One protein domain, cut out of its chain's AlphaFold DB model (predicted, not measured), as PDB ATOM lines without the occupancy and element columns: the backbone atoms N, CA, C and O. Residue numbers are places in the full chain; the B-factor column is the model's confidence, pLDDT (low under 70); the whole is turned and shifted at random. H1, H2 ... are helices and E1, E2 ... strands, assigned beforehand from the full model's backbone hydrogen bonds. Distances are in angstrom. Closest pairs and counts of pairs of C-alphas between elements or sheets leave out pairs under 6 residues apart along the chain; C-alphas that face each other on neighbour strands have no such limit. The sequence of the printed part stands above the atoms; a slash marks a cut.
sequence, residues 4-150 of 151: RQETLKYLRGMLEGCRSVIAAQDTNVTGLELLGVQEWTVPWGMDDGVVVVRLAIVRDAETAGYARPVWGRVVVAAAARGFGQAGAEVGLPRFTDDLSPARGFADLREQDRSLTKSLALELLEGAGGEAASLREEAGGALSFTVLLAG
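Overview. This is residues 4 to 150 of the 151 residues of an uncharacterized protein of Streptomyces sp. PRKS01-65 (UniProt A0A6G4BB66). A twisted sheet of four strands has two helices, H1 and H2, over one face, while residues 92 to 101 of the long link from E3 to H2 pass over the other face. Residues 27 to 32, of which 27 belongs to H1, stick out. The printed part has 147 residues, in the order H1 E1 E2 E3 H2 E4; the sheet runs E1 E2 E3 E4, antiparallel throughout, and the class is mixed. It is compact, with a radius of gyration of the C-alphas of 15.9 A, but elongated, spanning 53 by 31 by 28 A.

Arrangement. H1, residues 4 to 27, and H2, residues 110 to 127, are on the same face of the sheet of E1, residues 36 to 44, E2, residues 51 to 59, E3, residues 70 to 78, and E4, residues 142 to 149. The closest C-alphas of H1 and E4 are those of Arg 19 and Leu 148, 5.4 A apart. E1, E2 and E3 form a meander, each strand the antiparallel neighbour of the one before, and make two hairpins. N 40 and O 55 are 2.8 A apart between E1 and E2, N 54 and O 75 2.8 A between E2 and E3, and N 72 and O 146 2.9 A between E3 and E4, each within hydrogen-bond range. H2 has a height over the sheet of 6.9 A and lies over E3, along the strands at 21 degrees on the local plane; it only just fails to lie over E4, on which 2 of its C-alphas fall. H1 touches H2 with residues 4 to 12 alone, at a steep tilt of 49 degrees, the same way; the closest C-alphas, of Arg 12 and Ala 127, are 6.1 A apart. E1 and E4 are apart. In H1 every O i to N i+4 pair is within hydrogen-bond range, in H2 12 of 14.

Along the chain. H1 begins at C-alpha 4 (-31.711, -46.567, -31.629) and is 34.4 A long. E1, E2 and E3 measure 25.5, 26.2 and 26.6 A, H2 25.6 A. E4, 22.5 A, ends at C-alpha 149 (-49.662, -29.013, -27.908).

Size, cuts and confidence. The C-alphas farthest apart, of Val 29 and Gly 84, are 52.7 A apart. The printed part has no cut. The links E3 to H2 and H2 to E4 are long. Mean pLDDT of the printed part is 70.2, with 67 residues under 70, among them 79 to 111.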
ATOM      1  N   ARG A   4     -30.919 -47.232 -32.675       73.88
ATOM      2  CA  ARG A   4     -31.711 -46.567 -31.629       73.88
ATOM      3  C   ARG A   4     -31.679 -45.043 -31.747       73.88
ATOM      4  O   ARG A   4     -32.725 -44.401 -31.729       73.88
ATOM      5  N   GLN A   5     -30.490 -44.470 -31.926       78.12
ATOM      6  CA  GLN A   5     -30.294 -43.043 -32.175       78.12
ATOM      7  C   GLN A   5     -30.965 -42.614 -33.483       78.12
ATOM      8  O   GLN A   5     -31.577 -41.547 -33.524       78.12
ATOM      9  N   GLU A   6     -30.894 -43.429 -34.537       78.38
ATOM     10  CA  GLU A   6     -31.596 -43.177 -35.798       78.38
ATOM     11  C   GLU A   6     -33.113 -43.189 -35.591       78.38
ATOM     12  O   GLU A   6     -33.779 -42.213 -35.935       78.38
ATOM     13  N   THR A   7     -33.652 -44.235 -34.957       78.75
ATOM     14  CA  THR A   7     -35.087 -44.359 -34.640       78.75
ATOM     15  C   THR A   7     -35.571 -43.146 -33.851       78.75
ATOM     16  O   THR A   7     -36.582 -42.530 -34.192       78.75
ATOM     17  N   LEU A   8     -34.808 -42.742 -32.833       84.75
ATOM     18  CA  LEU A   8     -35.119 -41.577 -32.020       84.75
ATOM     19  C   LEU A   8     -35.045 -40.269 -32.821       84.75
ATOM     20  O   LEU A   8     -35.921 -39.417 -32.677       84.75
ATOM     21  N   LYS A   9     -34.032 -40.095 -33.678       85.38
ATOM     22  CA  LYS A   9     -33.901 -38.919 -34.553       85.38
ATOM     23  C   LYS A   9     -35.134 -38.764 -35.442       85.38
ATOM     24  O   LYS A   9     -35.667 -37.661 -35.551       85.38
ATOM     25  N   TYR A  10     -35.594 -39.850 -36.051       83.19
ATOM     26  CA  TYR A  10     -36.770 -39.816 -36.912       83.19
ATOM     27  C   TYR A  10     -38.067 -39.618 -36.135       83.19
ATOM     28  O   TYR A  10     -38.884 -38.799 -36.550       83.19
ATOM     29  N   LEU A  11     -38.240 -40.291 -34.992       85.50
ATOM     30  CA  LEU A  11     -39.393 -40.063 -34.124       85.50
ATOM     31  C   LEU A  11     -39.469 -38.593 -33.699       85.50
ATOM     32  O   LEU A  11     -40.521 -37.980 -33.824       85.50
ATOM     33  N   ARG A  12     -38.349 -37.994 -33.278       89.00
ATOM     34  CA  ARG A  12     -38.279 -36.564 -32.942       89.00
ATOM     35  C   ARG A  12     -38.651 -35.675 -34.124       89.00
ATOM     36  O   ARG A  12     -39.437 -34.752 -33.944       89.00
ATOM     37  N   GLY A  13     -38.127 -35.962 -35.316       87.31
ATOM     38  CA  GLY A  13     -38.477 -35.220 -36.530       87.31
ATOM     39  C   GLY A  13     -39.967 -35.315 -36.867       87.31
ATOM     40  O   GLY A  13     -40.586 -34.307 -37.196       87.31
ATOM     41  N   MET A  14     -40.562 -36.500 -36.717       85.19
ATOM     42  CA  MET A  14     -41.996 -36.707 -36.917       85.19
ATOM     43  C   MET A  14     -42.815 -35.934 -35.881       85.19
ATOM     44  O   MET A  14     -43.713 -35.193 -36.265       85.19
ATOM     45  N   LEU A  15     -42.475 -36.041 -34.593       86.94
ATOM     46  CA  LEU A  15     -43.133 -35.286 -33.524       86.94
ATOM     47  C   LEU A  15     -43.064 -33.779 -33.790       86.94
ATOM     48  O   LEU A  15     -44.076 -33.101 -33.671       86.94
ATOM     49  N   GLU A  16     -41.913 -33.263 -34.219       88.50
ATOM     50  CA  GLU A  16     -41.745 -31.842 -34.534       88.50
ATOM     51  C   GLU A  16     -42.576 -31.386 -35.739       88.50
ATOM     52  O   GLU A  16     -43.214 -30.330 -35.702       88.50
ATOM     53  N   GLY A  17     -42.646 -32.213 -36.785       83.94
ATOM     54  CA  GLY A  17     -43.557 -31.983 -37.905       83.94
ATOM     55  C   GLY A  17     -45.017 -31.934 -37.447       83.94
ATOM     56  O   GLY A  17     -45.759 -31.044 -37.853       83.94
ATOM     57  N   CYS A  18     -45.413 -32.826 -36.536       81.44
ATOM     58  CA  CYS A  18     -46.764 -32.851 -35.977       81.44
ATOM     59  C   CYS A  18     -47.072 -31.591 -35.163       81.44
ATOM     60  O   CYS A  18     -48.124 -30.988 -35.361       81.44
ATOM     61  N   ARG A  19     -46.141 -31.142 -34.309       84.94
ATOM     62  CA  ARG A  19     -46.275 -29.872 -33.571       84.94
ATOM     63  C   ARG A  19     -46.452 -28.691 -34.517       84.94
ATOM     64  O   ARG A  19     -47.317 -27.855 -34.288       84.94
ATOM     65  N   SER A  20     -45.677 -28.654 -35.600       82.44
ATOM     66  CA  SER A  20     -45.753 -27.591 -36.606       82.44
ATOM     67  C   SER A  20     -47.111 -27.564 -37.315       82.44
ATOM     68  O   SER A  20     -47.683 -26.492 -37.501       82.44
ATOM     69  N   VAL A  21     -47.653 -28.734 -37.673       77.06
ATOM     70  CA  VAL A  21     -48.990 -28.854 -38.279       77.06
ATOM     71  C   VAL A  21     -50.077 -28.408 -37.300       77.06
ATOM     72  O   VAL A  21     -50.932 -27.611 -37.682       77.06
ATOM     73  N   ILE A  22     -50.022 -28.861 -36.043       76.06
ATOM     74  CA  ILE A  22     -50.993 -28.483 -35.002       76.06
ATOM     75  C   ILE A  22     -50.946 -26.968 -34.745       76.06
ATOM     76  O   ILE A  22     -51.982 -26.311 -34.765       76.06
ATOM     77  N   ALA A  23     -49.753 -26.385 -34.600       76.88
ATOM     78  CA  ALA A  23     -49.594 -24.944 -34.404       76.88
ATOM     79  C   ALA A  23     -50.121 -24.132 -35.600       76.88
ATOM     80  O   ALA A  23     -50.805 -23.123 -35.418       76.88
ATOM     81  N   ALA A  24     -49.851 -24.575 -36.832       71.81
ATOM     82  CA  ALA A  24     -50.369 -23.923 -38.034       71.81
ATOM     83  C   ALA A  24     -51.905 -23.983 -38.119       71.81
ATOM     84  O   ALA A  24     -52.523 -23.029 -38.592       71.81
ATOM     85  N   GLN A  25     -52.525 -25.063 -37.634       68.94
ATOM     86  CA  GLN A  25     -53.983 -25.183 -37.537       68.94
ATOM     87  C   GLN A  25     -54.579 -24.247 -36.491       68.94
ATOM     88  O   GLN A  25     -55.565 -23.582 -36.785       68.94
ATOM     89  N   ASP A  26     -53.961 -24.120 -35.316       65.56
ATOM     90  CA  ASP A  26     -54.432 -23.186 -34.285       65.56
ATOM     91  C   ASP A  26     -54.326 -21.716 -34.738       65.56
ATOM     92  O   ASP A  26     -55.079 -20.860 -34.276       65.56
ATOM     93  N   THR A  27     -53.411 -21.415 -35.669       59.25
ATOM     94  CA  THR A  27     -53.215 -20.053 -36.198       59.25
ATOM     95  C   THR A  27     -54.141 -19.734 -37.383       59.25
ATOM     96  O   THR A  27     -54.479 -18.570 -37.605       59.25
ATOM     97  N   ASN A  28     -54.582 -20.745 -38.140       54.50
ATOM     98  CA  ASN A  28     -55.508 -20.591 -39.261       54.50
ATOM     99  C   ASN A  28     -56.933 -20.954 -38.820       54.50
ATOM    100  O   ASN A  28     -57.309 -22.119 -38.792       54.50
ATOM    101  N   VAL A  29     -57.770 -19.939 -38.579       49.84
ATOM    102  CA  VAL A  29     -59.196 -20.046 -38.178       49.84
ATOM    103  C   VAL A  29     -60.079 -20.812 -39.197       49.84
ATOM    104  O   VAL A  29     -61.274 -21.008 -38.996       49.84
ATOM    105  N   THR A  30     -59.520 -21.292 -40.306       43.22
ATOM    106  CA  THR A  30     -60.207 -22.120 -41.300       43.22
ATOM    107  C   THR A  30     -60.044 -23.616 -41.011       43.22
ATOM    108  O   THR A  30     -59.166 -24.264 -41.572       43.22
ATOM    109  N   GLY A  31     -60.923 -24.147 -40.154       43.69
ATOM    110  CA  GLY A  31     -61.722 -25.372 -40.353       43.69
ATOM    111  C   GLY A  31     -61.078 -26.710 -40.748       43.69
ATOM    112  O   GLY A  31     -61.818 -27.656 -41.002       43.69
ATOM    113  N   LEU A  32     -59.754 -26.847 -40.817       43.75
ATOM    114  CA  LEU A  32     -59.095 -28.149 -40.962       43.75
ATOM    115  C   LEU A  32     -58.966 -28.780 -39.574       43.75
ATOM    116  O   LEU A  32     -57.888 -28.871 -38.988       43.75
ATOM    117  N   GLU A  33     -60.110 -29.168 -39.017       52.06
ATOM    118  CA  GLU A  33     -60.142 -29.996 -37.823       52.06
ATOM    119  C   GLU A  33     -59.552 -31.364 -38.191       52.06
ATOM    120  O   GLU A  33     -60.135 -32.125 -38.962       52.06
ATOM    121  N   LEU A  34     -58.364 -31.680 -37.667       51.81
ATOM    122  CA  LEU A  34     -57.918 -33.070 -37.552       51.81
ATOM    123  C   LEU A  34     -58.888 -33.787 -36.605       51.81
ATOM    124  O   LEU A  34     -58.661 -33.807 -35.398       51.81
ATOM    125  N   LEU A  35     -60.002 -34.287 -37.139       52.88
ATOM    126  CA  LEU A  35     -60.940 -35.143 -36.421       52.88
ATOM    127  C   LEU A  35     -60.522 -36.605 -36.607       52.88
ATOM    128  O   LEU A  35     -60.246 -37.034 -37.728       52.88
ATOM    129  N   GLY A  36     -60.498 -37.354 -35.505       57.59
ATOM    130  CA  GLY A  36     -60.176 -38.782 -35.485       57.59
ATOM    131  C   GLY A  36     -58.705 -39.095 -35.200       57.59
ATOM    132  O   GLY A  36     -57.913 -38.232 -34.811       57.59
ATOM    133  N   VAL A  37     -58.345 -40.369 -35.358       64.06
ATOM    134  CA  VAL A  37     -56.978 -40.864 -35.134       64.06
ATOM    135  C   VAL A  37     -56.159 -40.791 -36.417       64.06
ATOM    136  O   VAL A  37     -56.499 -41.406 -37.428       64.06
ATOM    137  N   GLN A  38     -55.021 -40.095 -36.365       70.19
ATOM    138  CA  GLN A  38     -54.047 -40.110 -37.454       70.19
ATOM    139  C   GLN A  38     -52.870 -41.019 -37.097       70.19
ATOM    140  O   GLN A  38     -52.170 -40.790 -36.109       70.19
ATOM    141  N   GLU A  39     -52.656 -42.063 -37.898       70.56
ATOM    142  CA  GLU A  39     -51.626 -43.072 -37.649       70.56
ATOM    143  C   GLU A  39     -50.494 -42.999 -38.674       70.56
ATOM    144  O   GLU A  39     -50.713 -43.084 -39.883       70.56
ATOM    145  N   TRP A  40     -49.260 -42.966 -38.184       72.06
ATOM    146  CA  TRP A  40     -48.062 -43.197 -38.978       72.06
ATOM    147  C   TRP A  40     -47.353 -44.418 -38.430       72.06
ATOM    148  O   TRP A  40     -46.933 -44.447 -37.277       72.06
ATOM    149  N   THR A  41     -47.220 -45.443 -39.263       70.94
ATOM    150  CA  THR A  41     -46.383 -46.601 -38.947       70.94
ATOM    151  C   THR A  41     -45.082 -46.444 -39.700       70.94
ATOM    152  O   THR A  41     -45.096 -46.378 -40.927       70.94
ATOM    153  N   VAL A  42     -43.968 -46.401 -38.980       66.38
ATOM    154  CA  VAL A  42     -42.646 -46.383 -39.592       66.38
ATOM    155  C   VAL A  42     -41.978 -47.727 -39.308       66.38
ATOM    156  O   VAL A  42     -41.633 -48.006 -38.153       66.38
ATOM    157  N   PRO A  43     -41.842 -48.594 -40.328       64.25
ATOM    158  CA  PRO A  43     -41.025 -49.784 -40.202       64.25
ATOM    159  C   PRO A  43     -39.554 -49.362 -40.222       64.25
ATOM    160  O   PRO A  43     -39.069 -48.772 -41.186       64.25
ATOM    161  N   TRP A  44     -38.844 -49.679 -39.149       65.06
ATOM    162  CA  TRP A  44     -37.395 -49.587 -39.069       65.06
ATOM    163  C   TRP A  44     -36.847 -50.988 -39.308       65.06
ATOM    164  O   TRP A  44     -36.804 -51.833 -38.414       65.06
ATOM    165  N   GLY A  45     -36.495 -51.258 -40.558       55.53
ATOM    166  CA  GLY A  45     -35.759 -52.457 -40.926       55.53
ATOM    167  C   GLY A  45     -34.273 -52.142 -40.982       55.53
ATOM    168  O   GLY A  45     -33.877 -51.165 -41.612       55.53
ATOM    169  N   MET A  46     -33.454 -52.989 -40.378       54.34
ATOM    170  CA  MET A  46     -32.201 -53.369 -41.020       54.34
ATOM    171  C   MET A  46     -32.191 -54.887 -41.157       54.34
ATOM    172  O   MET A  46     -33.075 -55.546 -40.601       54.34
ATOM    173  N   ASP A  47     -31.254 -55.389 -41.956       48.50
ATOM    174  CA  ASP A  47     -31.049 -56.750 -42.475       48.50
ATOM    175  C   ASP A  47     -31.102 -57.918 -41.439       48.50
ATOM    176  O   ASP A  47     -30.780 -59.058 -41.772       48.50
ATOM    177  N   ASP A  48     -31.555 -57.652 -40.205       48.62
ATOM    178  CA  ASP A  48     -31.410 -58.408 -38.963       48.62
ATOM    179  C   ASP A  48     -32.695 -58.796 -38.212       48.62
ATOM    180  O   ASP A  48     -32.709 -59.734 -37.410       48.62
ATOM    181  N   GLY A  49     -33.750 -57.983 -38.292       54.72
ATOM    182  CA  GLY A  49     -34.685 -57.910 -37.159       54.72
ATOM    183  C   GLY A  49     -35.567 -56.685 -37.201       54.72
ATOM    184  O   GLY A  49     -35.084 -55.564 -37.105       54.72
ATOM    185  N   VAL A  50     -36.867 -56.903 -37.372       64.94
ATOM    186  CA  VAL A  50     -37.849 -55.854 -37.642       64.94
ATOM    187  C   VAL A  50     -38.165 -55.070 -36.364       64.94
ATOM    188  O   VAL A  50     -38.642 -55.636 -35.379       64.94
ATOM    189  N   VAL A  51     -37.963 -53.753 -36.400       71.38
ATOM    190  CA  VAL A  51     -38.487 -52.806 -35.409       71.38
ATOM    191  C   VAL A  51     -39.625 -52.028 -36.051       71.38
ATOM    192  O   VAL A  51     -39.508 -51.531 -37.168       71.38
ATOM    193  N   VAL A  52     -40.742 -51.885 -35.348       73.50
ATOM    194  CA  VAL A  52     -41.864 -51.075 -35.815       73.50
ATOM    195  C   VAL A  52     -42.215 -50.071 -34.734       73.50
ATOM    196  O   VAL A  52     -42.456 -50.423 -33.578       73.50
ATOM    197  N   VAL A  53     -42.254 -48.801 -35.131       72.75
ATOM    198  CA  VAL A  53     -42.753 -47.710 -34.296       72.75
ATOM    199  C   VAL A  53     -43.980 -47.127 -34.981       72.75
ATOM    200  O   VAL A  53     -43.934 -46.771 -36.159       72.75
ATOM    201  N   ARG A  54     -45.086 -47.025 -34.250       77.38
ATOM    202  CA  ARG A  54     -46.293 -46.321 -34.685       77.38
ATOM    203  C   ARG A  54     -46.488 -45.087 -33.834       77.38
ATOM    204  O   ARG A  54     -46.425 -45.164 -32.614       77.38
ATOM    205  N   LEU A  55     -46.769 -43.969 -34.478       76.62
ATOM    206  CA  LEU A  55     -47.321 -42.790 -33.832       76.62
ATOM    207  C   LEU A  55     -48.799 -42.709 -34.200       76.62
ATOM    208  O   LEU A  55     -49.131 -42.642 -35.379       76.62
ATOM    209  N   ALA A  56     -49.663 -42.718 -33.195       73.69
ATOM    210  CA  ALA A  56     -51.077 -42.408 -33.320       73.69
ATOM    211  C   ALA A  56     -51.323 -41.055 -32.648       73.69
ATOM    212  O   ALA A  56     -51.160 -40.921 -31.436       73.69
ATOM    213  N   ILE A  57     -51.670 -40.035 -33.427       71.00
ATOM    214  CA  ILE A  57     -52.082 -38.737 -32.891       71.00
ATOM    215  C   ILE A  57     -53.573 -38.783 -32.661       71.00
ATOM    216  O   ILE A  57     -54.333 -39.179 -33.545       71.00
ATOM    217  N   VAL A  58     -53.967 -38.363 -31.468       63.53
ATOM    218  CA  VAL A  58     -55.356 -38.379 -31.051       63.53
ATOM    219  C   VAL A  58     -55.727 -36.964 -30.695       63.53
ATOM    220  O   VAL A  58     -55.179 -36.375 -29.758       63.53
ATOM    221  N   ARG A  59     -56.672 -36.423 -31.450       59.06
ATOM    222  CA  ARG A  59     -57.380 -35.220 -31.056       59.06
ATOM    223  C   ARG A  59     -58.756 -35.667 -30.591       59.06
ATOM    224  O   ARG A  59     -59.541 -36.159 -31.393       59.06
ATOM    225  N   ASP A  60     -59.004 -35.562 -29.291       50.91
ATOM    226  CA  ASP A  60     -60.301 -35.910 -28.719       50.91
ATOM    227  C   ASP A  60     -61.375 -34.984 -29.319       50.91
ATOM    228  O   ASP A  60     -61.366 -33.767 -29.101       50.91
ATOM    229  N   ALA A  61     -62.255 -35.568 -30.134       44.06
ATOM    230  CA  ALA A  61     -63.271 -34.855 -30.897       44.06
ATOM    231  C   ALA A  61     -64.311 -34.168 -29.997       44.06
ATOM    232  O   ALA A  61     -64.868 -33.149 -30.400       44.06
ATOM    233  N   GLU A  62     -64.517 -34.631 -28.755       44.25
ATOM    234  CA  GLU A  62     -65.393 -33.939 -27.795       44.25
ATOM    235  C   GLU A  62     -64.816 -32.587 -27.336       44.25
ATOM    236  O   GLU A  62     -65.508 -31.787 -26.706       44.25
ATOM    237  N   THR A  63     -63.552 -32.301 -27.666       46.16
ATOM    238  CA  THR A  63     -62.827 -31.104 -27.215       46.16
ATOM    239  C   THR A  63     -62.352 -30.183 -28.337       46.16
ATOM    240  O   THR A  63     -61.623 -29.227 -28.057       46.16
ATOM    241  N   ALA A  64     -62.790 -30.406 -29.583       43.59
ATOM    242  CA  ALA A  64     -62.583 -29.482 -30.699       43.59
ATOM    243  C   ALA A  64     -63.236 -28.118 -30.380       43.59
ATOM    244  O   ALA A  64     -64.423 -27.897 -30.596       43.59
ATOM    245  N   GLY A  65     -62.470 -27.227 -29.746       47.28
ATOM    246  CA  GLY A  65     -62.937 -25.914 -29.292       47.28
ATOM    247  C   GLY A  65     -62.394 -25.455 -27.937       47.28
ATOM    248  O   GLY A  65     -62.436 -24.260 -27.655       47.28
ATOM    249  N   TYR A  66     -61.835 -26.346 -27.106       45.06
ATOM    250  CA  TYR A  66     -61.286 -25.974 -25.797       45.06
ATOM    251  C   TYR A  66     -59.781 -26.235 -25.708       45.06
ATOM    252  O   TYR A  66     -59.300 -27.290 -26.104       45.06
ATOM    253  N   ALA A  67     -59.057 -25.258 -25.154       54.16
ATOM    254  CA  ALA A  67     -57.609 -25.213 -24.933       54.16
ATOM    255  C   ALA A  67     -57.084 -26.336 -24.011       54.16
ATOM    256  O   ALA A  67     -56.625 -26.084 -22.896       54.16
ATOM    257  N   ARG A  68     -57.186 -27.590 -24.452       60.41
ATOM    258  CA  ARG A  68     -56.668 -28.776 -23.771       60.41
ATOM    259  C   ARG A  68     -55.495 -29.377 -24.541       60.41
ATOM    260  O   ARG A  68     -55.376 -29.161 -25.747       60.41
ATOM    261  N   PRO A  69     -54.611 -30.104 -23.843       71.62
ATOM    262  CA  PRO A  69     -53.423 -30.664 -24.458       71.62
ATOM    263  C   PRO A  69     -53.733 -31.706 -25.537       71.62
ATOM    264  O   PRO A  69     -54.553 -32.601 -25.338       71.62
ATOM    265  N   VAL A  70     -53.040 -31.590 -26.671       77.06
ATOM    266  CA  VAL A  70     -53.022 -32.567 -27.763       77.06
ATOM    267  C   VAL A  70     -51.917 -33.573 -27.478       77.06
ATOM    268  O   VAL A  70     -50.747 -33.202 -27.349       77.06
ATOM    269  N   TRP A  71     -52.282 -34.850 -27.415       80.31
ATOM    270  CA  TRP A  71     -51.365 -35.941 -27.100       80.31
ATOM    271  C   TRP A  71     -51.155 -36.854 -28.309       80.31
ATOM    272  O   TRP A  71     -52.090 -37.212 -29.024       80.31
ATOM    273  N   GLY A  72     -49.910 -37.275 -28.519       83.12
ATOM    274  CA  GLY A  72     -49.565 -38.375 -29.415       83.12
ATOM    275  C   GLY A  72     -49.287 -39.639 -28.611       83.12
ATOM    276  O   GLY A  72     -48.541 -39.587 -27.637       83.12
ATOM    277  N   ARG A  73     -49.846 -40.779 -29.010       86.44
ATOM    278  CA  ARG A  73     -49.473 -42.098 -28.489       86.44
ATOM    279  C   ARG A  73     -48.418 -42.719 -29.395       86.44
ATOM    280  O   ARG A  73     -48.664 -42.966 -30.573       86.44
ATOM    281  N   VAL A  74     -47.251 -43.004 -28.838       86.56
ATOM    282  CA  VAL A  74     -46.198 -43.774 -29.501       86.56
ATOM    283  C   VAL A  74     -46.352 -45.228 -29.083       86.56
ATOM    284  O   VAL A  74     -46.466 -45.506 -27.896       86.56
ATOM    285  N   VAL A  75     -46.351 -46.147 -30.043       85.69
ATOM    286  CA  VAL A  75     -46.382 -47.593 -29.825       85.69
ATOM    287  C   VAL A  75     -45.158 -48.224 -30.455       85.69
ATOM    288  O   VAL A  75     -44.796 -47.921 -31.591       85.69
ATOM    289  N   VAL A  76     -44.528 -49.115 -29.707       85.38
ATOM    290  CA  VAL A  76     -43.241 -49.711 -30.024       85.38
ATOM    291  C   VAL A  76     -43.374 -51.225 -29.957       85.38
ATOM    292  O   VAL A  76     -43.861 -51.770 -28.966       85.38
ATOM    293  N   ALA A  77     -42.905 -51.898 -31.001       80.56
ATOM    294  CA  ALA A  77     -42.676 -53.335 -31.025       80.56
ATOM    295  C   ALA A  77     -41.357 -53.616 -31.740       80.56
ATOM    296  O   ALA A  77     -41.039 -52.998 -32.757       80.56
ATOM    297  N   ALA A  78     -40.587 -54.560 -31.219       76.69
ATOM    298  CA  ALA A  78     -39.327 -54.976 -31.806       76.69
ATOM    299  C   ALA A  78     -39.229 -56.498 -31.788       76.69
ATOM    300  O   ALA A  78     -39.488 -57.107 -30.754       76.69
ATOM    301  N   ALA A  79     -38.822 -57.095 -32.907       69.12
ATOM    302  CA  ALA A  79     -38.561 -58.524 -33.010       69.12
ATOM    303  C   ALA A  79     -37.096 -58.793 -33.364       69.12
ATOM    304  O   ALA A  79     -36.563 -58.275 -34.346       69.12
ATOM    305  N   ALA A  80     -36.455 -59.670 -32.598       59.31
ATOM    306  CA  ALA A  80     -35.060 -60.061 -32.773       59.31
ATOM    307  C   ALA A  80     -34.839 -61.045 -33.943       59.31
ATOM    308  O   ALA A  80     -33.703 -61.393 -34.248       59.31
ATOM    309  N   ARG A  81     -35.909 -61.535 -34.592       54.53
ATOM    310  CA  ARG A  81     -35.886 -62.670 -35.542       54.53
ATOM    311  C   ARG A  81     -36.016 -62.313 -37.033       54.53
ATOM    312  O   ARG A  81     -36.535 -63.110 -37.807       54.53
ATOM    313  N   GLY A  82     -35.524 -61.153 -37.456       47.25
ATOM    314  CA  GLY A  82     -35.445 -60.804 -38.885       47.25
ATOM    315  C   GLY A  82     -34.221 -61.384 -39.604       47.25
ATOM    316  O   GLY A  82     -34.169 -61.336 -40.826       47.25
ATOM    317  N   PHE A  83     -33.276 -62.007 -38.893       39.16
ATOM    318  CA  PHE A  83     -32.204 -62.780 -39.510       39.16
ATOM    319  C   PHE A  83     -32.714 -64.181 -39.879       39.16
ATOM    320  O   PHE A  83     -32.705 -65.105 -39.066       39.16
ATOM    321  N   GLY A  84     -33.131 -64.345 -41.137       38.84
ATOM    322  CA  GLY A  84     -33.036 -65.637 -41.830       38.84
ATOM    323  C   GLY A  84     -34.329 -66.299 -42.311       38.84
ATOM    324  O   GLY A  84     -34.233 -67.284 -43.041       38.84
ATOM    325  N   GLN A  85     -35.524 -65.793 -41.992       40.28
ATOM    326  CA  GLN A  85     -36.756 -66.265 -42.641       40.28
ATOM    327  C   GLN A  85     -37.670 -65.098 -43.007       40.28
ATOM    328  O   GLN A  85     -38.226 -64.425 -42.143       40.28
ATOM    329  N   ALA A  86     -37.838 -64.885 -44.312       39.31
ATOM    330  CA  ALA A  86     -38.895 -64.047 -44.853       39.31
ATOM    331  C   ALA A  86     -40.249 -64.536 -44.305       39.31
ATOM    332  O   ALA A  86     -40.631 -65.676 -44.562       39.31
ATOM    333  N   GLY A  87     -40.947 -63.702 -43.524       43.66
ATOM    334  CA  GLY A  87     -42.327 -63.985 -43.103       43.66
ATOM    335  C   GLY A  87     -42.719 -63.660 -41.657       43.66
ATOM    336  O   GLY A  87     -43.879 -63.861 -41.316       43.66
ATOM    337  N   ALA A  88     -41.827 -63.164 -40.792       49.78
ATOM    338  CA  ALA A  88     -42.251 -62.661 -39.479       49.78
ATOM    339  C   ALA A  88     -42.779 -61.218 -39.604       49.78
ATOM    340  O   ALA A  88     -42.007 -60.261 -39.568       49.78
ATOM    341  N   GLU A  89     -44.092 -61.057 -39.774       55.06
ATOM    342  CA  GLU A  89     -44.746 -59.745 -39.726       55.06
ATOM    343  C   GLU A  89     -44.804 -59.234 -38.278       55.06
ATOM    344  O   GLU A  89     -45.516 -59.785 -37.437       55.06
ATOM    345  N   VAL A  90     -44.068 -58.162 -37.973       59.94
ATOM    346  CA  VAL A  90     -44.272 -57.409 -36.728       59.94
ATOM    347  C   VAL A  90     -45.438 -56.454 -36.949       59.94
ATOM    348  O   VAL A  90     -45.304 -55.411 -37.588       59.94
ATOM    349  N   GLY A  91     -46.610 -56.837 -36.449       63.81
ATOM    350  CA  GLY A  91     -47.798 -55.991 -36.449       63.81
ATOM    351  C   GLY A  91     -47.862 -55.114 -35.198       63.81
ATOM    352  O   GLY A  91     -47.562 -55.571 -34.101       63.81
ATOM    353  N   LEU A  92     -48.288 -53.860 -35.356       63.56
ATOM    354  CA  LEU A  92     -48.616 -52.969 -34.236       63.56
ATOM    355  C   LEU A  92     -50.131 -52.808 -34.087       63.56
ATOM    356  O   LEU A  92     -50.805 -52.759 -35.125       63.56
ATOM    357  N   PRO A  93     -50.657 -52.619 -32.859       61.53
ATOM    358  CA  PRO A  93     -52.068 -52.336 -32.621       61.53
ATOM    359  C   PRO A  93     -52.522 -51.059 -33.318       61.53
ATOM    360  O   PRO A  93     -51.887 -50.012 -33.176       61.53
ATOM    361  N   ARG A  94     -53.572 -51.165 -34.144       68.38
ATOM    362  CA  ARG A  94     -54.251 -50.007 -34.751       68.38
ATOM    363  C   ARG A  94     -55.280 -49.482 -33.770       68.38
ATOM    364  O   ARG A  94     -55.912 -50.284 -33.086       68.38
ATOM    365  N   PHE A  95     -55.444 -48.176 -33.710       65.00
ATOM    366  CA  PHE A  95     -56.384 -47.527 -32.817       65.00
ATOM    367  C   PHE A  95     -57.599 -47.058 -33.604       65.00
ATOM    368  O   PHE A  95     -57.480 -46.478 -34.683       65.00
ATOM    369  N   THR A  96     -58.775 -47.340 -33.060       63.19
ATOM    370  CA  THR A  96     -60.019 -46.670 -33.439       63.19
ATOM    371  C   THR A  96     -60.089 -45.294 -32.774       63.19
ATOM    372  O   THR A  96     -59.268 -44.982 -31.909       63.19
ATOM    373  N   ASP A  97     -61.059 -44.465 -33.166       56.81
ATOM    374  CA  ASP A  97     -61.201 -43.084 -32.672       56.81
ATOM    375  C   ASP A  97     -61.317 -42.965 -31.136       56.81
ATOM    376  O   ASP A  97     -61.025 -41.919 -30.566       56.81
ATOM    377  N   ASP A  98     -61.670 -44.056 -30.454       55.69
ATOM    378  CA  ASP A  98     -61.782 -44.199 -28.997       55.69
ATOM    379  C   ASP A  98     -60.503 -44.727 -28.313       55.69
ATOM    380  O   ASP A  98     -60.525 -45.088 -27.136       55.69
ATOM    381  N   LEU A  99     -59.381 -44.807 -29.036       58.22
ATOM    382  CA  LEU A  99     -58.103 -45.331 -28.547       58.22
ATOM    383  C   LEU A  99     -58.114 -46.798 -28.100       58.22
ATOM    384  O   LEU A  99     -57.142 -47.245 -27.468       58.22
ATOM    385  N   SER A 100     -59.154 -47.546 -28.461       58.34
ATOM    386  CA  SER A 100     -59.207 -48.988 -28.271       58.34
ATOM    387  C   SER A 100     -58.320 -49.683 -29.311       58.34
ATOM    388  O   SER A 100     -58.372 -49.342 -30.497       58.34
ATOM    389  N   PRO A 101     -57.484 -50.659 -28.916       55.91
ATOM    390  CA  PRO A 101     -56.744 -51.451 -29.883       55.91
ATOM    391  C   PRO A 101     -57.728 -52.296 -30.702       55.91
ATOM    392  O   PRO A 101     -58.500 -53.089 -30.155       55.91
ATOM    393  N   ALA A 102     -57.677 -52.169 -32.028       55.00
ATOM    394  CA  ALA A 102     -58.317 -53.111 -32.933       55.00
ATOM    395  C   ALA A 102     -57.788 -54.528 -32.633       55.00
ATOM    396  O   ALA A 102     -56.613 -54.712 -32.321       55.00
ATOM    397  N   ARG A 103     -58.642 -55.556 -32.672       50.91
ATOM    398  CA  ARG A 103     -58.201 -56.932 -32.381       50.91
ATOM    399  C   ARG A 103     -57.294 -57.478 -33.487       50.91
ATOM    400  O   ARG A 103     -57.559 -57.256 -34.664       50.91
ATOM    401  N   GLY A 104     -56.328 -58.308 -33.087       48.59
ATOM    402  CA  GLY A 104     -55.596 -59.219 -33.974       48.59
ATOM    403  C   GLY A 104     -54.166 -58.781 -34.264       48.59
ATOM    404  O   GLY A 104     -53.897 -58.232 -35.325       48.59
ATOM    405  N   PHE A 105     -53.243 -59.081 -33.347       56.25
ATOM    406  CA  PHE A 105     -51.807 -58.952 -33.596       56.25
ATOM    407  C   PHE A 105     -51.082 -60.205 -33.124       56.25
ATOM    408  O   PHE A 105     -51.512 -60.849 -32.167       56.25
ATOM    409  N   ALA A 106     -50.025 -60.571 -33.848       54.28
ATOM    410  CA  ALA A 106     -49.189 -61.708 -33.503       54.28
ATOM    411  C   ALA A 106     -48.498 -61.443 -32.159       54.28
ATOM    412  O   ALA A 106     -47.909 -60.380 -31.967       54.28
ATOM    413  N   ASP A 107     -48.577 -62.406 -31.240       59.34
ATOM    414  CA  ASP A 107     -47.884 -62.323 -29.957       59.34
ATOM    415  C   ASP A 107     -46.371 -62.220 -30.178       59.34
ATOM    416  O   ASP A 107     -45.745 -63.114 -30.761       59.34
ATOM    417  N   LEU A 108     -45.766 -61.140 -29.673       60.81
ATOM    418  CA  LEU A 108     -44.316 -61.047 -29.560       60.81
ATOM    419  C   LEU A 108     -43.816 -62.163 -28.640       60.81
ATOM    420  O   LEU A 108     -44.334 -62.372 -27.535       60.81
ATOM    421  N   ARG A 109     -42.772 -62.875 -29.079       65.38
ATOM    422  CA  ARG A 109     -42.126 -63.900 -28.250       65.38
ATOM    423  C   ARG A 109     -41.500 -63.247 -27.015       65.38
ATOM    424  O   ARG A 109     -41.119 -62.082 -27.042       65.38
ATOM    425  N   GLU A 110     -41.302 -64.018 -25.948       65.31
ATOM    426  CA  GLU A 110     -40.657 -63.563 -24.698       65.31
ATOM    427  C   GLU A 110     -39.337 -62.793 -24.942       65.31
ATOM    428  O   GLU A 110     -39.071 -61.763 -24.325       65.31
ATOM    429  N   GLN A 111     -38.531 -63.259 -25.905       63.25
ATOM    430  CA  GLN A 111     -37.257 -62.642 -26.299       63.25
ATOM    431  C   GLN A 111     -37.433 -61.241 -26.911       63.25
ATOM    432  O   GLN A 111     -36.611 -60.353 -26.686       63.25
ATOM    433  N   ASP A 112     -38.534 -61.027 -27.627       75.19
ATOM    434  CA  ASP A 112     -38.880 -59.779 -28.305       75.19
ATOM    435  C   ASP A 112     -39.448 -58.743 -27.316       75.19
ATOM    436  O   ASP A 112     -39.262 -57.537 -27.489       75.19
ATOM    437  N   ARG A 113     -40.055 -59.195 -26.206       78.31
ATOM    438  CA  ARG A 113     -40.585 -58.318 -25.142       78.31
ATOM    439  C   ARG A 113     -39.493 -57.523 -24.432       78.31
ATOM    440  O   ARG A 113     -39.668 -56.334 -24.178       78.31
ATOM    441  N   SER A 114     -38.353 -58.149 -24.127       82.38
ATOM    442  CA  SER A 114     -37.225 -57.461 -23.476       82.38
ATOM    443  C   SER A 114     -36.632 -56.369 -24.376       82.38
ATOM    444  O   SER A 114     -36.417 -55.236 -23.934       82.38
ATOM    445  N   LEU A 115     -36.450 -56.678 -25.666       80.88
ATOM    446  CA  LEU A 115     -35.991 -55.715 -26.669       80.88
ATOM    447  C   LEU A 115     -36.994 -54.569 -26.843       80.88
ATOM    448  O   LEU A 115     -36.605 -53.401 -26.805       80.88
ATOM    449  N   THR A 116     -38.280 -54.901 -26.962       84.94
ATOM    450  CA  THR A 116     -39.383 -53.935 -27.044       84.94
ATOM    451  C   THR A 116     -39.400 -53.013 -25.827       84.94
ATOM    452  O   THR A 116     -39.496 -51.799 -25.986       84.94
ATOM    453  N   LYS A 117     -39.214 -53.552 -24.615       88.62
ATOM    454  CA  LYS A 117     -39.135 -52.774 -23.370       88.62
ATOM    455  C   LYS A 117     -37.951 -51.830 -23.325       88.62
ATOM    456  O   LYS A 117     -38.133 -50.654 -23.026       88.62
ATOM    457  N   SER A 118     -36.757 -52.323 -23.638       87.62
ATOM    458  CA  SER A 118     -35.562 -51.479 -23.685       87.62
ATOM    459  C   SER A 118     -35.732 -50.332 -24.681       87.62
ATOM    460  O   SER A 118     -35.379 -49.202 -24.358       87.62
ATOM    461  N   LEU A 119     -36.289 -50.611 -25.863       86.88
ATOM    462  CA  LEU A 119     -36.504 -49.600 -26.892       86.88
ATOM    463  C   LEU A 119     -37.593 -48.597 -26.497       86.88
ATOM    464  O   LEU A 119     -37.408 -47.398 -26.673       86.88
ATOM    465  N   ALA A 120     -38.714 -49.066 -25.950       89.75
ATOM    466  CA  ALA A 120     -39.804 -48.197 -25.523       89.75
ATOM    467  C   ALA A 120     -39.354 -47.212 -24.439       89.75
ATOM    468  O   ALA A 120     -39.713 -46.043 -24.513       89.75
ATOM    469  N   LEU A 121     -38.532 -47.652 -23.481       92.50
ATOM    470  CA  LEU A 121     -37.974 -46.782 -22.442       92.50
ATOM    471  C   LEU A 121     -37.035 -45.715 -23.021       92.50
ATOM    472  O   LEU A 121     -37.144 -44.546 -22.662       92.50
ATOM    473  N   GLU A 122     -36.158 -46.096 -23.949       90.12
ATOM    474  CA  GLU A 122     -35.234 -45.160 -24.597       90.12
ATOM    475  C   GLU A 122     -35.970 -44.132 -25.465       90.12
ATOM    476  O   GLU A 122     -35.648 -42.943 -25.445       90.12
ATOM    477  N   LEU A 123     -36.994 -44.566 -26.206       90.38
ATOM    478  CA  LEU A 123     -37.835 -43.662 -26.986       90.38
ATOM    479  C   LEU A 123     -38.701 -42.775 -26.090       90.38
ATOM    480  O   LEU A 123     -38.878 -41.610 -26.427       90.38
ATOM    481  N   LEU A 124     -39.204 -43.285 -24.962       92.94
ATOM    482  CA  LEU A 124     -39.960 -42.505 -23.980       92.94
ATOM    483  C   LEU A 124     -39.109 -41.358 -23.441       92.94
ATOM    484  O   LEU A 124     -39.506 -40.200 -23.550       92.94
ATOM    485  N   GLU A 125     -37.916 -41.658 -22.929       92.69
ATOM    486  CA  GLU A 125     -36.997 -40.639 -22.418       92.69
ATOM    487  C   GLU A 125     -36.568 -39.681 -23.537       92.69
ATOM    488  O   GLU A 125     -36.665 -38.458 -23.418       92.69
ATOM    489  N   GLY A 126     -36.159 -40.235 -24.678       90.50
ATOM    490  CA  GLY A 126     -35.646 -39.461 -25.795       90.50
ATOM    491  C   GLY A 126     -36.690 -38.552 -26.450       90.50
ATOM    492  O   GLY A 126     -36.326 -37.484 -26.949       90.50
ATOM    493  N   ALA A 127     -37.959 -38.948 -26.499       89.69
ATOM    494  CA  ALA A 127     -39.031 -38.175 -27.127       89.69
ATOM    495  C   ALA A 127     -39.689 -37.159 -26.179       89.69
ATOM    496  O   ALA A 127     -40.491 -36.349 -26.646       89.69
ATOM    497  N   GLY A 128     -39.361 -37.192 -24.881       91.50
ATOM    498  CA  GLY A 128     -40.065 -36.417 -23.859       91.50
ATOM    499  C   GLY A 128     -41.465 -36.968 -23.578       91.50
ATOM    500  O   GLY A 128     -42.425 -36.206 -23.486       91.50
ATOM    501  N   GLY A 129     -41.595 -38.295 -23.529       89.69
ATOM    502  CA  GLY A 129     -42.837 -38.977 -23.185       89.69
ATOM    503  C   GLY A 129     -43.163 -38.905 -21.692       89.69
ATOM    504  O   GLY A 129     -42.278 -38.812 -20.844       89.69
ATOM    505  N   GLU A 130     -44.451 -38.983 -21.373       91.19
ATOM    506  CA  GLU A 130     -44.965 -39.011 -20.004       91.19
ATOM    507  C   GLU A 130     -44.698 -40.381 -19.368       91.19
ATOM    508  O   GLU A 130     -45.255 -41.394 -19.800       91.19
ATOM    509  N   ALA A 131     -43.867 -40.439 -18.328       90.69
ATOM    510  CA  ALA A 131     -43.455 -41.703 -17.715       90.69
ATOM    511  C   ALA A 131     -44.642 -42.503 -17.149       90.69
ATOM    512  O   ALA A 131     -44.675 -43.728 -17.282       90.69
ATOM    513  N   ALA A 132     -45.644 -41.822 -16.581       89.69
ATOM    514  CA  ALA A 132     -46.832 -42.469 -16.021       89.69
ATOM    515  C   ALA A 132     -47.753 -43.096 -17.085       89.69
ATOM    516  O   ALA A 132     -48.655 -43.861 -16.747       89.69
ATOM    517  N   SER A 133     -47.536 -42.784 -18.365       87.94
ATOM    518  CA  SER A 133     -48.341 -43.299 -19.477       87.94
ATOM    519  C   SER A 133     -47.843 -44.629 -20.049       87.94
ATOM    520  O   SER A 133     -48.536 -45.219 -20.881       87.94
ATOM    521  N   LEU A 134     -46.655 -45.091 -19.631       92.19
ATOM    522  CA  LEU A 134     -46.053 -46.316 -20.148       92.19
ATOM    523  C   LEU A 134     -46.919 -47.533 -19.809       92.19
ATOM    524  O   LEU A 134     -47.180 -47.815 -18.638       92.19
ATOM    525  N   ARG A 135     -47.325 -48.292 -20.827       89.62
ATOM    526  CA  ARG A 135     -48.219 -49.445 -20.662       89.62
ATOM    527  C   ARG A 135     -48.008 -50.516 -21.725       89.62
ATOM    528  O   ARG A 135     -47.578 -50.221 -22.839       89.62
ATOM    529  N   GLU A 136     -48.324 -51.756 -21.364       86.00
ATOM    530  CA  GLU A 136     -48.361 -52.888 -22.294       86.00
ATOM    531  C   GLU A 136     -49.641 -52.836 -23.128       86.00
ATOM    532  O   GLU A 136     -50.738 -52.621 -22.612       86.00
ATOM    533  N   GLU A 137     -49.475 -53.003 -24.433       82.44
ATOM    534  CA  GLU A 137     -50.544 -53.075 -25.417       82.44
ATOM    535  C   GLU A 137     -50.730 -54.528 -25.885       82.44
ATOM    536  O   GLU A 137     -49.912 -55.415 -25.618       82.44
ATOM    537  N   ALA A 138     -51.811 -54.778 -26.625       71.12
ATOM    538  CA  ALA A 138     -52.074 -56.092 -27.205       71.12
ATOM    539  C   ALA A 138     -50.874 -56.609 -28.030       71.12
ATOM    540  O   ALA A 138     -50.238 -55.853 -28.767       71.12
ATOM    541  N   GLY A 139     -50.580 -57.908 -27.912       69.69
ATOM    542  CA  GLY A 139     -49.467 -58.555 -28.617       69.69
ATOM    543  C   GLY A 139     -48.082 -58.311 -28.006       69.69
ATOM    544  O   GLY A 139     -47.087 -58.713 -28.599       69.69
ATOM    545  N   GLY A 140     -47.985 -57.678 -26.828       76.75
ATOM    546  CA  GLY A 140     -46.717 -57.446 -26.118       76.75
ATOM    547  C   GLY A 140     -45.961 -56.188 -26.554       76.75
ATOM    548  O   GLY A 140     -44.811 -55.995 -26.155       76.75
ATOM    549  N   ALA A 141     -46.587 -55.341 -27.376       83.06
ATOM    550  CA  ALA A 141     -46.087 -54.006 -27.684       83.06
ATOM    551  C   ALA A 141     -46.153 -53.101 -26.441       83.06
ATOM    552  O   ALA A 141     -46.889 -53.371 -25.492       83.06
ATOM    553  N   LEU A 142     -45.408 -51.999 -26.452       88.06
ATOM    554  CA  LEU A 142     -45.469 -50.984 -25.400       88.06
ATOM    555  C   LEU A 142     -45.862 -49.642 -25.985       88.06
ATOM    556  O   LEU A 142     -45.420 -49.296 -27.080       88.06
ATOM    557  N   SER A 143     -46.649 -48.871 -25.245       89.75
ATOM    558  CA  SER A 143     -46.984 -47.506 -25.627       89.75
ATOM    559  C   SER A 143     -46.728 -46.497 -24.521       89.75
ATOM    560  O   SER A 143     -46.671 -46.846 -23.344       89.75
ATOM    561  N   PHE A 144     -46.563 -45.244 -24.930       91.44
ATOM    562  CA  PHE A 144     -46.481 -44.075 -24.062       91.44
ATOM    563  C   PHE A 144     -47.028 -42.844 -24.793       91.44
ATOM    564  O   PHE A 144     -47.170 -42.841 -26.019       91.44
ATOM    565  N   THR A 145     -47.351 -41.786 -24.056       89.94
ATOM    566  CA  THR A 145     -47.886 -40.533 -24.591       89.94
ATOM    567  C   THR A 145     -46.836 -39.432 -24.613       89.94
ATOM    568  O   THR A 145     -46.021 -39.323 -23.703       89.94
ATOM    569  N   VAL A 146     -46.892 -38.578 -25.631       89.88
ATOM    570  CA  VAL A 146     -46.055 -37.388 -25.801       89.88
ATOM    571  C   VAL A 146     -46.962 -36.178 -25.979       89.88
ATOM    572  O   VAL A 146     -47.928 -36.236 -26.743       89.88
ATOM    573  N   LEU A 147     -46.649 -35.079 -25.295       87.25
ATOM    574  CA  LEU A 147     -47.358 -33.815 -25.465       87.25
ATOM    575  C   LEU A 147     -46.964 -33.170 -26.803       87.25
ATOM    576  O   LEU A 147     -45.779 -32.955 -27.084       87.25
ATOM    577  N   LEU A 148     -47.958 -32.859 -27.632       83.12
ATOM    578  CA  LEU A 148     -47.772 -32.204 -28.929       83.12
ATOM    579  C   LEU A 148     -48.189 -30.731 -28.892       83.12
ATOM    580  O   LEU A 148     -47.534 -29.902 -29.516       83.12
ATOM    581  N   ALA A 149     -49.235 -30.392 -28.141       80.00
ATOM    582  CA  ALA A 149     -49.662 -29.013 -27.908       80.00
ATOM    583  C   ALA A 149     -50.434 -28.912 -26.585       80.00
ATOM    584  O   ALA A 149     -50.920 -29.925 -26.099       80.00
ATOM    585  N   GLY A 150     -50.575 -27.709 -26.026       71.44
ATOM    586  CA  GLY A 150     -51.234 -27.450 -24.735       71.44
ATOM    587  C   GLY A 150     -50.250 -27.066 -23.628       71.44
ATOM    588  O   GLY A 150     -49.110 -27.523 -23.629       71.44
TER     589      GLY A 150